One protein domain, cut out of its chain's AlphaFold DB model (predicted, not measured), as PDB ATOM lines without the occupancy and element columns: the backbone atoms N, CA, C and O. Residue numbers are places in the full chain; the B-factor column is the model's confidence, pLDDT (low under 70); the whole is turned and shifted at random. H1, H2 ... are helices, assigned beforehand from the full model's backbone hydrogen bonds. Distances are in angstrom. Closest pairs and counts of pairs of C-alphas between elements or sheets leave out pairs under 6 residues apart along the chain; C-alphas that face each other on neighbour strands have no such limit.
ATOM      1  N   ASN A 233     133.125 157.573  90.990       92.00
ATOM      2  CA  ASN A 233     133.960 157.434  92.185       92.00
ATOM      3  C   ASN A 233     133.197 156.710  93.305       92.00
ATOM      4  O   ASN A 233     132.934 157.302  94.347       92.00
ATOM      5  N   VAL A 234     132.832 155.450  93.136       88.88
ATOM      6  CA  VAL A 234     132.182 154.629  94.164       88.88
ATOM      7  C   VAL A 234     132.904 153.288  94.279       88.88
ATOM      8  O   VAL A 234     133.559 152.883  93.315       88.88
ATOM      9  N   PRO A 235     132.865 152.618  95.445       87.88
ATOM     10  CA  PRO A 235     133.407 151.269  95.557       87.88
ATOM     11  C   PRO A 235     132.747 150.356  94.516       87.88
ATOM     12  O   PRO A 235     131.551 150.491  94.252       87.88
ATOM     13  N   LYS A 236     133.523 149.457  93.902       83.50
ATOM     14  CA  LYS A 236     133.067 148.635  92.763       83.50
ATOM     15  C   LYS A 236     131.926 147.689  93.138       83.50
ATOM     16  O   LYS A 236     131.185 147.248  92.268       83.50
ATOM     17  N   GLU A 237     131.810 147.388  94.421       83.44
ATOM     18  CA  GLU A 237     130.809 146.521  95.026       83.44
ATOM     19  C   GLU A 237     129.445 147.223  95.128       83.44
ATOM     20  O   GLU A 237     128.414 146.563  95.230       83.44
ATOM     21  N   VAL A 238     129.423 148.562  95.082       83.38
ATOM     22  CA  VAL A 238     128.194 149.353  95.159       83.38
ATOM     23  C   VAL A 238     127.616 149.526  93.760       83.38
ATOM     24  O   VAL A 238     128.191 150.196  92.901       83.38
ATOM     25  N   GLN A 239     126.433 148.956  93.541       82.81
ATOM     26  CA  GLN A 239     125.705 149.130  92.290       82.81
ATOM     27  C   GLN A 239     124.911 150.437  92.308       82.81
ATOM     28  O   GLN A 239     124.005 150.629  93.118       82.81
ATOM     29  N   ILE A 240     125.249 151.342  91.390       87.19
ATOM     30  CA  ILE A 240     124.570 152.628  91.209       87.19
ATOM     31  C   ILE A 240     124.253 152.790  89.723       87.19
ATOM     32  O   ILE A 240     125.152 152.586  88.901       87.19
ATOM     33  N   PRO A 241     123.015 153.169  89.348       88.62
ATOM     34  CA  PRO A 241     122.696 153.404  87.949       88.62
ATOM     35  C   PRO A 241     123.539 154.560  87.425       88.62
ATOM     36  O   PRO A 241     123.698 155.582  88.094       88.62
ATOM     37  N   PHE A 242     124.072 154.419  86.218       90.75
ATOM     38  CA  PHE A 242     124.795 155.500  85.569       90.75
ATOM     39  C   PHE A 242     123.798 156.484  84.944       90.75
ATOM     40  O   PHE A 242     123.098 156.157  83.990       90.75
ATOM     41  N   SER A 243     123.715 157.691  85.494       90.19
ATOM     42  CA  SER A 243     122.911 158.789  84.956       90.19
ATOM     43  C   SER A 243     123.608 160.117  85.218       90.19
ATOM     44  O   SER A 243     124.562 160.180  85.997       90.19
ATOM     45  N   VAL A 244     123.155 161.198  84.576       89.44
ATOM     46  CA  VAL A 244     123.721 162.536  84.829       89.44
ATOM     47  C   VAL A 244     123.635 162.885  86.315       89.44
ATOM     48  O   VAL A 244     124.602 163.387  86.882       89.44
ATOM     49  N   PHE A 245     122.527 162.526  86.967       90.56
ATOM     50  CA  PHE A 245     122.331 162.722  88.399       90.56
ATOM     51  C   PHE A 245     123.416 162.021  89.227       90.56
ATOM     52  O   PHE A 245     124.122 162.662  90.004       90.56
ATOM     53  N   THR A 246     123.584 160.705  89.067       91.25
ATOM     54  CA  THR A 246     124.527 159.933  89.896       91.25
ATOM     55  C   THR A 246     125.972 160.289  89.573       91.25
ATOM     56  O   THR A 246     126.806 160.384  90.475       91.25
ATOM     57  N   HIS A 247     126.258 160.596  88.309       92.81
ATOM     58  CA  HIS A 247     127.551 161.105  87.896       92.81
ATOM     59  C   HIS A 247     127.849 162.470  88.522       92.81
ATOM     60  O   HIS A 247     128.951 162.692  89.012       92.81
ATOM     61  N   ARG A 248     126.866 163.366  88.622       90.94
ATOM     62  CA  ARG A 248     127.046 164.648  89.308       90.94
ATOM     63  C   ARG A 248     127.231 164.482  90.817       90.94
ATOM     64  O   ARG A 248     128.037 165.195  91.419       90.94
ATOM     65  N   VAL A 249     126.523 163.529  91.422       92.44
ATOM     66  CA  VAL A 249     126.625 163.218  92.854       92.44
ATOM     67  C   VAL A 249     128.031 162.732  93.217       92.44
ATOM     68  O   VAL A 249     128.679 163.309  94.095       92.44
ATOM     69  N   PHE A 250     128.522 161.704  92.521       93.00
ATOM     70  CA  PHE A 250     129.772 161.018  92.872       93.00
ATOM     71  C   PHE A 250     131.004 161.527  92.112       93.00
ATOM     72  O   PHE A 250     132.136 161.370  92.583       93.00
ATOM     73  N   GLY A 251     130.804 162.162  90.961       93.25
ATOM     74  CA  GLY A 251     131.861 162.499  90.013       93.25
ATOM     75  C   GLY A 251     132.516 161.271  89.388       93.25
ATOM     76  O   GLY A 251     132.178 160.124  89.697       93.25
ATOM     77  N   ASP A 252     133.523 161.532  88.565       92.19
ATOM     78  CA  ASP A 252     134.414 160.529  87.988       92.19
ATOM     79  C   ASP A 252     135.872 160.804  88.378       92.19
ATOM     80  O   ASP A 252     136.186 161.773  89.082       92.19
ATOM     81  N   THR A 253     136.780 159.925  87.971       87.56
ATOM     82  CA  THR A 253     138.222 160.076  88.205       87.56
ATOM     83  C   THR A 253     138.904 161.014  87.206       87.56
ATOM     84  O   THR A 253     140.116 161.199  87.301       87.56
ATOM     85  N   VAL A 254     138.163 161.603  86.262       89.88
ATOM     86  CA  VAL A 254     138.726 162.210  85.050       89.88
ATOM     87  C   VAL A 254     138.417 163.700  84.969       89.88
ATOM     88  O   VAL A 254     139.319 164.509  85.157       89.88
ATOM     89  N   ASN A 255     137.159 164.076  84.739       89.50
ATOM     90  CA  ASN A 255     136.773 165.440  84.384       89.50
ATOM     91  C   ASN A 255     135.739 166.059  85.328       89.50
ATOM     92  O   ASN A 255     135.663 167.284  85.402       89.50
ATOM     93  N   ILE A 256     134.943 165.261  86.044       91.69
ATOM     94  CA  ILE A 256     133.812 165.749  86.838       91.69
ATOM     95  C   ILE A 256     134.077 165.526  88.324       91.69
ATOM     96  O   ILE A 256     134.247 164.406  88.810       91.69
ATOM     97  N   ASN A 257     134.058 166.621  89.080       91.31
ATOM     98  CA  ASN A 257     134.047 166.594  90.531       91.31
ATOM     99  C   ASN A 257     132.631 166.330  91.044       91.31
ATOM    100  O   ASN A 257     131.699 167.088  90.761       91.31
ATOM    101  N   GLY A 258     132.494 165.287  91.861       90.56
ATOM    102  CA  GLY A 258     131.264 165.015  92.591       90.56
ATOM    103  C   GLY A 258     130.958 166.120  93.596       90.56
ATOM    104  O   GLY A 258     131.870 166.716  94.185       90.56
ATOM    105  N   VAL A 259     129.670 166.383  93.800       89.44
ATOM    106  CA  VAL A 259     129.210 167.330  94.828       89.44
ATOM    107  C   VAL A 259     129.399 166.771  96.239       89.44
ATOM    108  O   VAL A 259     129.619 167.534  97.177       89.44
ATOM    109  N   VAL A 260     129.372 165.444  96.399       87.31
ATOM    110  CA  VAL A 260     129.505 164.793  97.706       87.31
ATOM    111  C   VAL A 260     130.956 164.378  97.951       87.31
ATOM    112  O   VAL A 260     131.564 163.668  97.148       87.31
ATOM    113  N   ARG A 261     131.522 164.801  99.088       83.31
ATOM    114  CA  ARG A 261     132.923 164.546  99.464       83.31
ATOM    115  C   ARG A 261     133.047 164.016 100.891       83.31
ATOM    116  O   ARG A 261     132.162 164.212 101.722       83.31
ATOM    117  N   GLY A 262     134.175 163.361 101.172       83.62
ATOM    118  CA  GLY A 262     134.578 162.967 102.524       83.62
ATOM    119  C   GLY A 262     133.512 162.167 103.278       83.62
ATOM    120  O   GLY A 262     132.954 161.209 102.745       83.62
ATOM    121  N   LYS A 263     133.222 162.579 104.519       83.19
ATOM    122  CA  LYS A 263     132.289 161.882 105.419       83.19
ATOM    123  C   LYS A 263     130.875 161.763 104.839       83.19
ATOM    124  O   LYS A 263     130.299 160.684 104.926       83.19
ATOM    125  N   ASN A 264     130.361 162.801 104.173       86.31
ATOM    126  CA  ASN A 264     129.010 162.787 103.592       86.31
ATOM    127  C   ASN A 264     128.875 161.719 102.503       86.31
ATOM    128  O   ASN A 264     127.825 161.103 102.368       86.31
ATOM    129  N   LYS A 265     129.955 161.453 101.757       88.94
ATOM    130  CA  LYS A 265     129.972 160.400 100.737       88.94
ATOM    131  C   LYS A 265     129.879 159.020 101.373       88.94
ATOM    132  O   LYS A 265     129.120 158.189 100.896       88.94
ATOM    133  N   THR A 266     130.618 158.785 102.454       85.38
ATOM    134  CA  THR A 266     130.546 157.528 103.206       85.38
ATOM    135  C   THR A 266     129.162 157.323 103.814       85.38
ATOM    136  O   THR A 266     128.623 156.226 103.713       85.38
ATOM    137  N   THR A 267     128.573 158.366 104.408       85.44
ATOM    138  CA  THR A 267     127.198 158.324 104.927       85.44
ATOM    139  C   THR A 267     126.216 157.985 103.815       85.44
ATOM    140  O   THR A 267     125.482 157.013 103.928       85.44
ATOM    141  N   LEU A 268     126.269 158.713 102.699       88.62
ATOM    142  CA  LEU A 268     125.392 158.481 101.558       88.62
ATOM    143  C   LEU A 268     125.535 157.058 100.999       88.62
ATOM    144  O   LEU A 268     124.539 156.398 100.738       88.62
ATOM    145  N   LEU A 269     126.762 156.551 100.853       88.06
ATOM    146  CA  LEU A 269     126.987 155.186 100.377       88.06
ATOM    147  C   LEU A 269     126.373 154.144 101.319       88.06
ATOM    148  O   LEU A 269     125.754 153.212 100.817       88.06
ATOM    149  N   LYS A 270     126.460 154.325 102.648       82.31
ATOM    150  CA  LYS A 270     125.804 153.435 103.624       82.31
ATOM    151  C   LYS A 270     124.287 153.384 103.421       82.31
ATOM    152  O   LYS A 270     123.722 152.294 103.456       82.31
ATOM    153  N   GLU A 271     123.661 154.523 103.127       77.31
ATOM    154  CA  GLU A 271     122.217 154.619 102.858       77.31
ATOM    155  C   GLU A 271     121.804 153.952 101.527       77.31
ATOM    156  O   GLU A 271     120.689 153.439 101.400       77.31
ATOM    157  N   ILE A 272     122.712 153.917 100.540       80.75
ATOM    158  CA  ILE A 272     122.466 153.404  99.178       80.75
ATOM    159  C   ILE A 272     122.609 151.882  99.070       80.75
ATOM    160  O   ILE A 272     121.963 151.271  98.215       80.75
ATOM    161  N   THR A 273     123.436 151.265  99.921       68.00
ATOM    162  CA  THR A 273     123.938 149.891  99.726       68.00
ATOM    163  C   THR A 273     122.896 148.777  99.507       68.00
ATOM    164  O   THR A 273     123.252 147.813  98.833       68.00
ATOM    165  N   PRO A 274     121.620 148.836  99.943       58.66
ATOM    166  CA  PRO A 274     120.656 147.811  99.552       58.66
ATOM    167  C   PRO A 274     119.929 148.190  98.249       58.66
ATOM    168  O   PRO A 274     118.739 148.465  98.288       58.66
ATOM    169  N   ASN A 275     120.622 148.239  97.100       61.03
ATOM    170  CA  ASN A 275     120.063 148.406  95.735       61.03
ATOM    171  C   ASN A 275     119.054 149.552  95.502       61.03
ATOM    172  O   ASN A 275     118.483 149.648  94.413       61.03
ATOM    173  N   LYS A 276     118.830 150.438  96.479       70.75
ATOM    174  CA  LYS A 276     117.713 151.387  96.452       70.75
ATOM    175  C   LYS A 276     117.814 152.265  95.223       70.75
ATOM    176  O   LYS A 276     116.864 152.369  94.465       70.75
ATOM    177  N   TRP A 277     119.000 152.804  94.955       85.75
ATOM    178  CA  TRP A 277     119.163 153.799  93.902       85.75
ATOM    179  C   TRP A 277     118.960 153.280  92.485       85.75
ATOM    180  O   TRP A 277     118.603 154.084  91.627       85.75
ATOM    181  N   LEU A 278     119.132 151.978  92.244       79.81
ATOM    182  CA  LEU A 278     118.830 151.367  90.949       79.81
ATOM    183  C   LEU A 278     117.331 151.450  90.622       79.81
ATOM    184  O   LEU A 278     116.974 151.700  89.476       79.81
ATOM    185  N   TYR A 279     116.481 151.301  91.639       82.50
ATOM    186  CA  TYR A 279     115.020 151.314  91.515       82.50
ATOM    187  C   TYR A 279     114.375 152.608  92.043       82.50
ATOM    188  O   TYR A 279     113.166 152.794  91.929       82.50
ATOM    189  N   SER A 280     115.166 153.519  92.617       85.12
ATOM    190  CA  SER A 280     114.696 154.798  93.147       85.12
ATOM    191  C   SER A 280     114.417 155.802  92.038       85.12
ATOM    192  O   SER A 280     115.215 156.004  91.116       85.12
ATOM    193  N   THR A 281     113.338 156.555  92.225       86.94
ATOM    194  CA  THR A 281     113.111 157.800  91.488       86.94
ATOM    195  C   THR A 281     114.140 158.856  91.883       86.94
ATOM    196  O   THR A 281     114.742 158.797  92.959       86.94
ATOM    197  N   ASP A 282     114.320 159.871  91.045       85.69
ATOM    198  CA  ASP A 282     115.206 160.984  91.386       85.69
ATOM    199  C   ASP A 282     114.751 161.732  92.648       85.69
ATOM    200  O   ASP A 282     115.592 162.158  93.433       85.69
ATOM    201  N   LYS A 283     113.439 161.802  92.920       86.69
ATOM    202  CA  LYS A 283     112.903 162.361  94.172       86.69
ATOM    203  C   LYS A 283     113.418 161.607  95.403       86.69
ATOM    204  O   LYS A 283     113.889 162.231  96.346       86.69
ATOM    205  N   MET A 284     113.388 160.275  95.375       88.38
ATOM    206  CA  MET A 284     113.908 159.456  96.479       88.38
ATOM    207  C   MET A 284     115.419 159.656  96.659       88.38
ATOM    208  O   MET A 284     115.902 159.778  97.780       88.38
ATOM    209  N   LYS A 285     116.173 159.765  95.555       89.75
ATOM    210  CA  LYS A 285     117.617 160.052  95.613       89.75
ATOM    211  C   LYS A 285     117.898 161.429  96.232       89.75
ATOM    212  O   LYS A 285     118.874 161.574  96.961       89.75
ATOM    213  N   MET A 286     117.047 162.429  95.979       88.31
ATOM    214  CA  MET A 286     117.137 163.754  96.612       88.31
ATOM    215  C   MET A 286     116.907 163.699  98.124       88.31
ATOM    216  O   MET A 286     117.644 164.328  98.880       88.31
ATOM    217  N   GLU A 287     115.918 162.928  98.580       87.94
ATOM    218  CA  GLU A 287     115.657 162.735 100.012       87.94
ATOM    219  C   GLU A 287     116.864 162.099 100.718       87.94
ATOM    220  O   GLU A 287     117.247 162.534 101.805       87.94
ATOM    221  N   ASP A 288     117.515 161.124 100.083       88.12
ATOM    222  CA  ASP A 288     118.726 160.497 100.621       88.12
ATOM    223  C   ASP A 288     119.921 161.467 100.665       88.12
ATOM    224  O   ASP A 288     120.690 161.459 101.630       88.12
ATOM    225  N   LEU A 289     120.057 162.362  99.678       89.12
ATOM    226  CA  LEU A 289     121.053 163.440  99.721       89.12
ATOM    227  C   LEU A 289     120.810 164.390 100.898       89.12
ATOM    228  O   LEU A 289     121.756 164.727 101.612       89.12
ATOM    229  N   HIS A 290     119.557 164.774 101.151       87.62
ATOM    230  CA  HIS A 290     119.212 165.612 102.299       87.62
ATOM    231  C   HIS A 290     119.520 164.924 103.634       87.62
ATOM    232  O   HIS A 290     120.104 165.560 104.511       87.62
ATOM    233  N   LYS A 291     119.231 163.622 103.773       84.75
ATOM    234  CA  LYS A 291     119.625 162.834 104.961       84.75
ATOM    235  C   LYS A 291     121.142 162.789 105.153       84.75
ATOM    236  O   LYS A 291     121.622 162.840 106.281       84.75
ATOM    237  N   ALA A 292     121.906 162.748 104.060       85.25
ATOM    238  CA  ALA A 292     123.368 162.821 104.080       85.25
ATOM    239  C   ALA A 292     123.920 164.253 104.268       85.25
ATOM    240  O   ALA A 292     125.126 164.469 104.113       85.25
ATOM    241  N   ASN A 293     123.059 165.220 104.608       86.56
ATOM    242  CA  ASN A 293     123.392 166.629 104.823       86.56
ATOM    243  C   ASN A 293     123.977 167.306 103.565       86.56
ATOM    244  O   ASN A 293     124.898 168.124 103.629       86.56
ATOM    245  N   VAL A 294     123.472 166.915 102.389       85.56
ATOM    246  CA  VAL A 294     123.794 167.504 101.083       85.56
ATOM    247  C   VAL A 294     122.564 168.258 100.583       85.56
ATOM    248  O   VAL A 294     121.579 167.664 100.145       85.56
ATOM    249  N   HIS A 295     122.615 169.589 100.645       84.31
ATOM    250  CA  HIS A 295     121.520 170.458 100.212       84.31
ATOM    251  C   HIS A 295     121.800 171.021  98.822       84.31
ATOM    252  O   HIS A 295     122.528 171.997  98.660       84.31
ATOM    253  N   LEU A 296     121.212 170.385  97.814       83.00
ATOM    254  CA  LEU A 296     121.179 170.864  96.437       83.00
ATOM    255  C   LEU A 296     119.753 170.746  95.915       83.00
ATOM    256  O   LEU A 296     118.965 169.955  96.425       83.00
ATOM    257  N   THR A 297     119.420 171.536  94.906       83.94
ATOM    258  CA  THR A 297     118.174 171.393  94.149       83.94
ATOM    259  C   THR A 297     118.338 170.334  93.064       83.94
ATOM    260  O   THR A 297     119.449 170.068  92.599       83.94
ATOM    261  N   TYR A 298     117.223 169.753  92.615       81.69
ATOM    262  CA  TYR A 298     117.237 168.819  91.488       81.69
ATOM    263  C   TYR A 298     117.876 169.452  90.247       81.69
ATOM    264  O   TYR A 298     118.750 168.851  89.628       81.69
ATOM    265  N   GLN A 299     117.511 170.706  89.954       81.56
ATOM    266  CA  GLN A 299     118.079 171.464  88.845       81.56
ATOM    267  C   GLN A 299     119.602 171.548  88.957       81.56
ATOM    268  O   GLN A 299     120.278 171.265  87.987       81.56
ATOM    269  N   GLN A 300     120.178 171.816  90.130       81.69
ATOM    270  CA  GLN A 300     121.641 171.852  90.293       81.69
ATOM    271  C   GLN A 300     122.340 170.499  90.062       81.69
ATOM    272  O   GLN A 300     123.554 170.467  89.844       81.69
ATOM    273  N   LEU A 301     121.613 169.381  90.120       82.88
ATOM    274  CA  LEU A 301     122.158 168.046  89.864       82.88
ATOM    275  C   LEU A 301     121.972 167.590  88.415       82.88
ATOM    276  O   LEU A 301     122.752 166.765  87.943       82.88
ATOM    277  N   THR A 302     120.981 168.137  87.707       77.75
ATOM    278  CA  THR A 302     120.612 167.712  86.348       77.75
ATOM    279  C   THR A 302     120.799 168.780  85.275       77.75
ATOM    280  O   THR A 302     120.887 168.428  84.103       77.75
ATOM    281  N   SER A 303     120.980 170.055  85.639       64.62
ATOM    282  CA  SER A 303     121.178 171.192  84.718       64.62
ATOM    283  C   SER A 303     122.437 171.091  83.859       64.62
ATOM    284  O   SER A 303     122.661 171.927  82.994       64.62
ATOM    285  N   PHE A 304     123.283 170.098  84.124       62.00
ATOM    286  CA  PHE A 304     124.514 169.813  83.392       62.00
ATOM    287  C   PHE A 304     124.326 168.742  82.300       62.00
ATOM    288  O   PHE A 304     125.293 168.336  81.651       62.00
ATOM    289  N   ALA A 305     123.096 168.258  82.095       53.09
ATOM    290  CA  ALA A 305     122.738 167.418  80.960       53.09
ATOM    291  C   ALA A 305     122.537 168.283  79.699       53.09
ATOM    292  O   ALA A 305     121.421 168.714  79.431       53.09
ATOM    293  N   PHE A 306     123.608 168.559  78.952       51.97
ATOM    294  CA  PHE A 306     123.500 168.886  77.519       51.97
ATOM    295  C   PHE A 306     123.358 167.606  76.683       51.97
ATOM    296  O   PHE A 306     124.146 166.671  76.962       51.97
TER     297      PHE A 306
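Overview. This is residues 233 to 306 of the 306 residues of an uncharacterized protein of Methanobrevibacter sp (UniProt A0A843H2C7). Five short helices and their loops form a small rounded cluster built on two helix pairs: the longest helix, H2, packs at a steep angle on H4, and H1, the helix nearest the mean of the C-alphas, packs on the short H5. The tiny H3 lies in the turn of chain between H2 and H4, while the 11-residue link from H1 to H2 makes a long loop. The printed part has 74 residues, with five named helices in the order H1, H2, H3, H4, H5 and no named strand; the class is all helix, with 37 residues in helices. The whole is compact, with a radius of gyration of the C-alphas of 11.2 A and spans of 31 by 26 by 23 A.

Along the chain. H2 covers residues 262 to 272 and is 15.8 A long from first to last C-alpha; C-alpha 262 is at (134.578, 162.967, 102.524). H4, residues 282 to 291, is 14.4 A long. H1, residues 244 to 250, is 10.2 A long and begins with C-alpha 244 at (123.721, 162.536, 84.829). H3 is residues 276 to 279. H5 is residues 298 to 302 and ends with C-alpha 302 at (120.612, 167.712, 86.348).

Arrangement. H2 and H4 touch, and their closest C-alphas, those of Leu 268 and Leu 289, are 6.8 A apart. Their lines stand at a steep tilt of 50 degrees, opposite ways. H1 is close to H2 but not clearly touching, with the closest C-alphas, Phe 250 and Lys 265, 7.9 A apart; the tilt is steep at 56 degrees, opposite ways. H1 is also close to H4 but not clearly touching: the closest C-alphas, Phe 245 and Asp 282, are 7.9 A apart, at a shallow tilt of 20 degrees, the same way. H1 and H5 touch, with the closest C-alphas, Phe 245 and Leu 301, 5.5 A apart. H3 is close to H4 but not clearly touching, through the C-alphas of Trp 277 and Lys 285 at 6.7 A. H2 and H3 meet only through their link. H2 and H5 are apart. In H1, H2, H4 and H5 every O i to N i+4 pair is within hydrogen-bond range; H3 is too short for such a pair.

Size, cuts and confidence. The two C-alphas farthest apart, those of Pro 274 and Phe 306, are 30.6 A apart. The printed part has no cut and ends at residue 306, the chain's last residue. The link from H1 to H2 is long. The mean pLDDT of the printed part is 84.0, and it is under 70 at residues 273 to 275 and 303 to 306 of this predicted model.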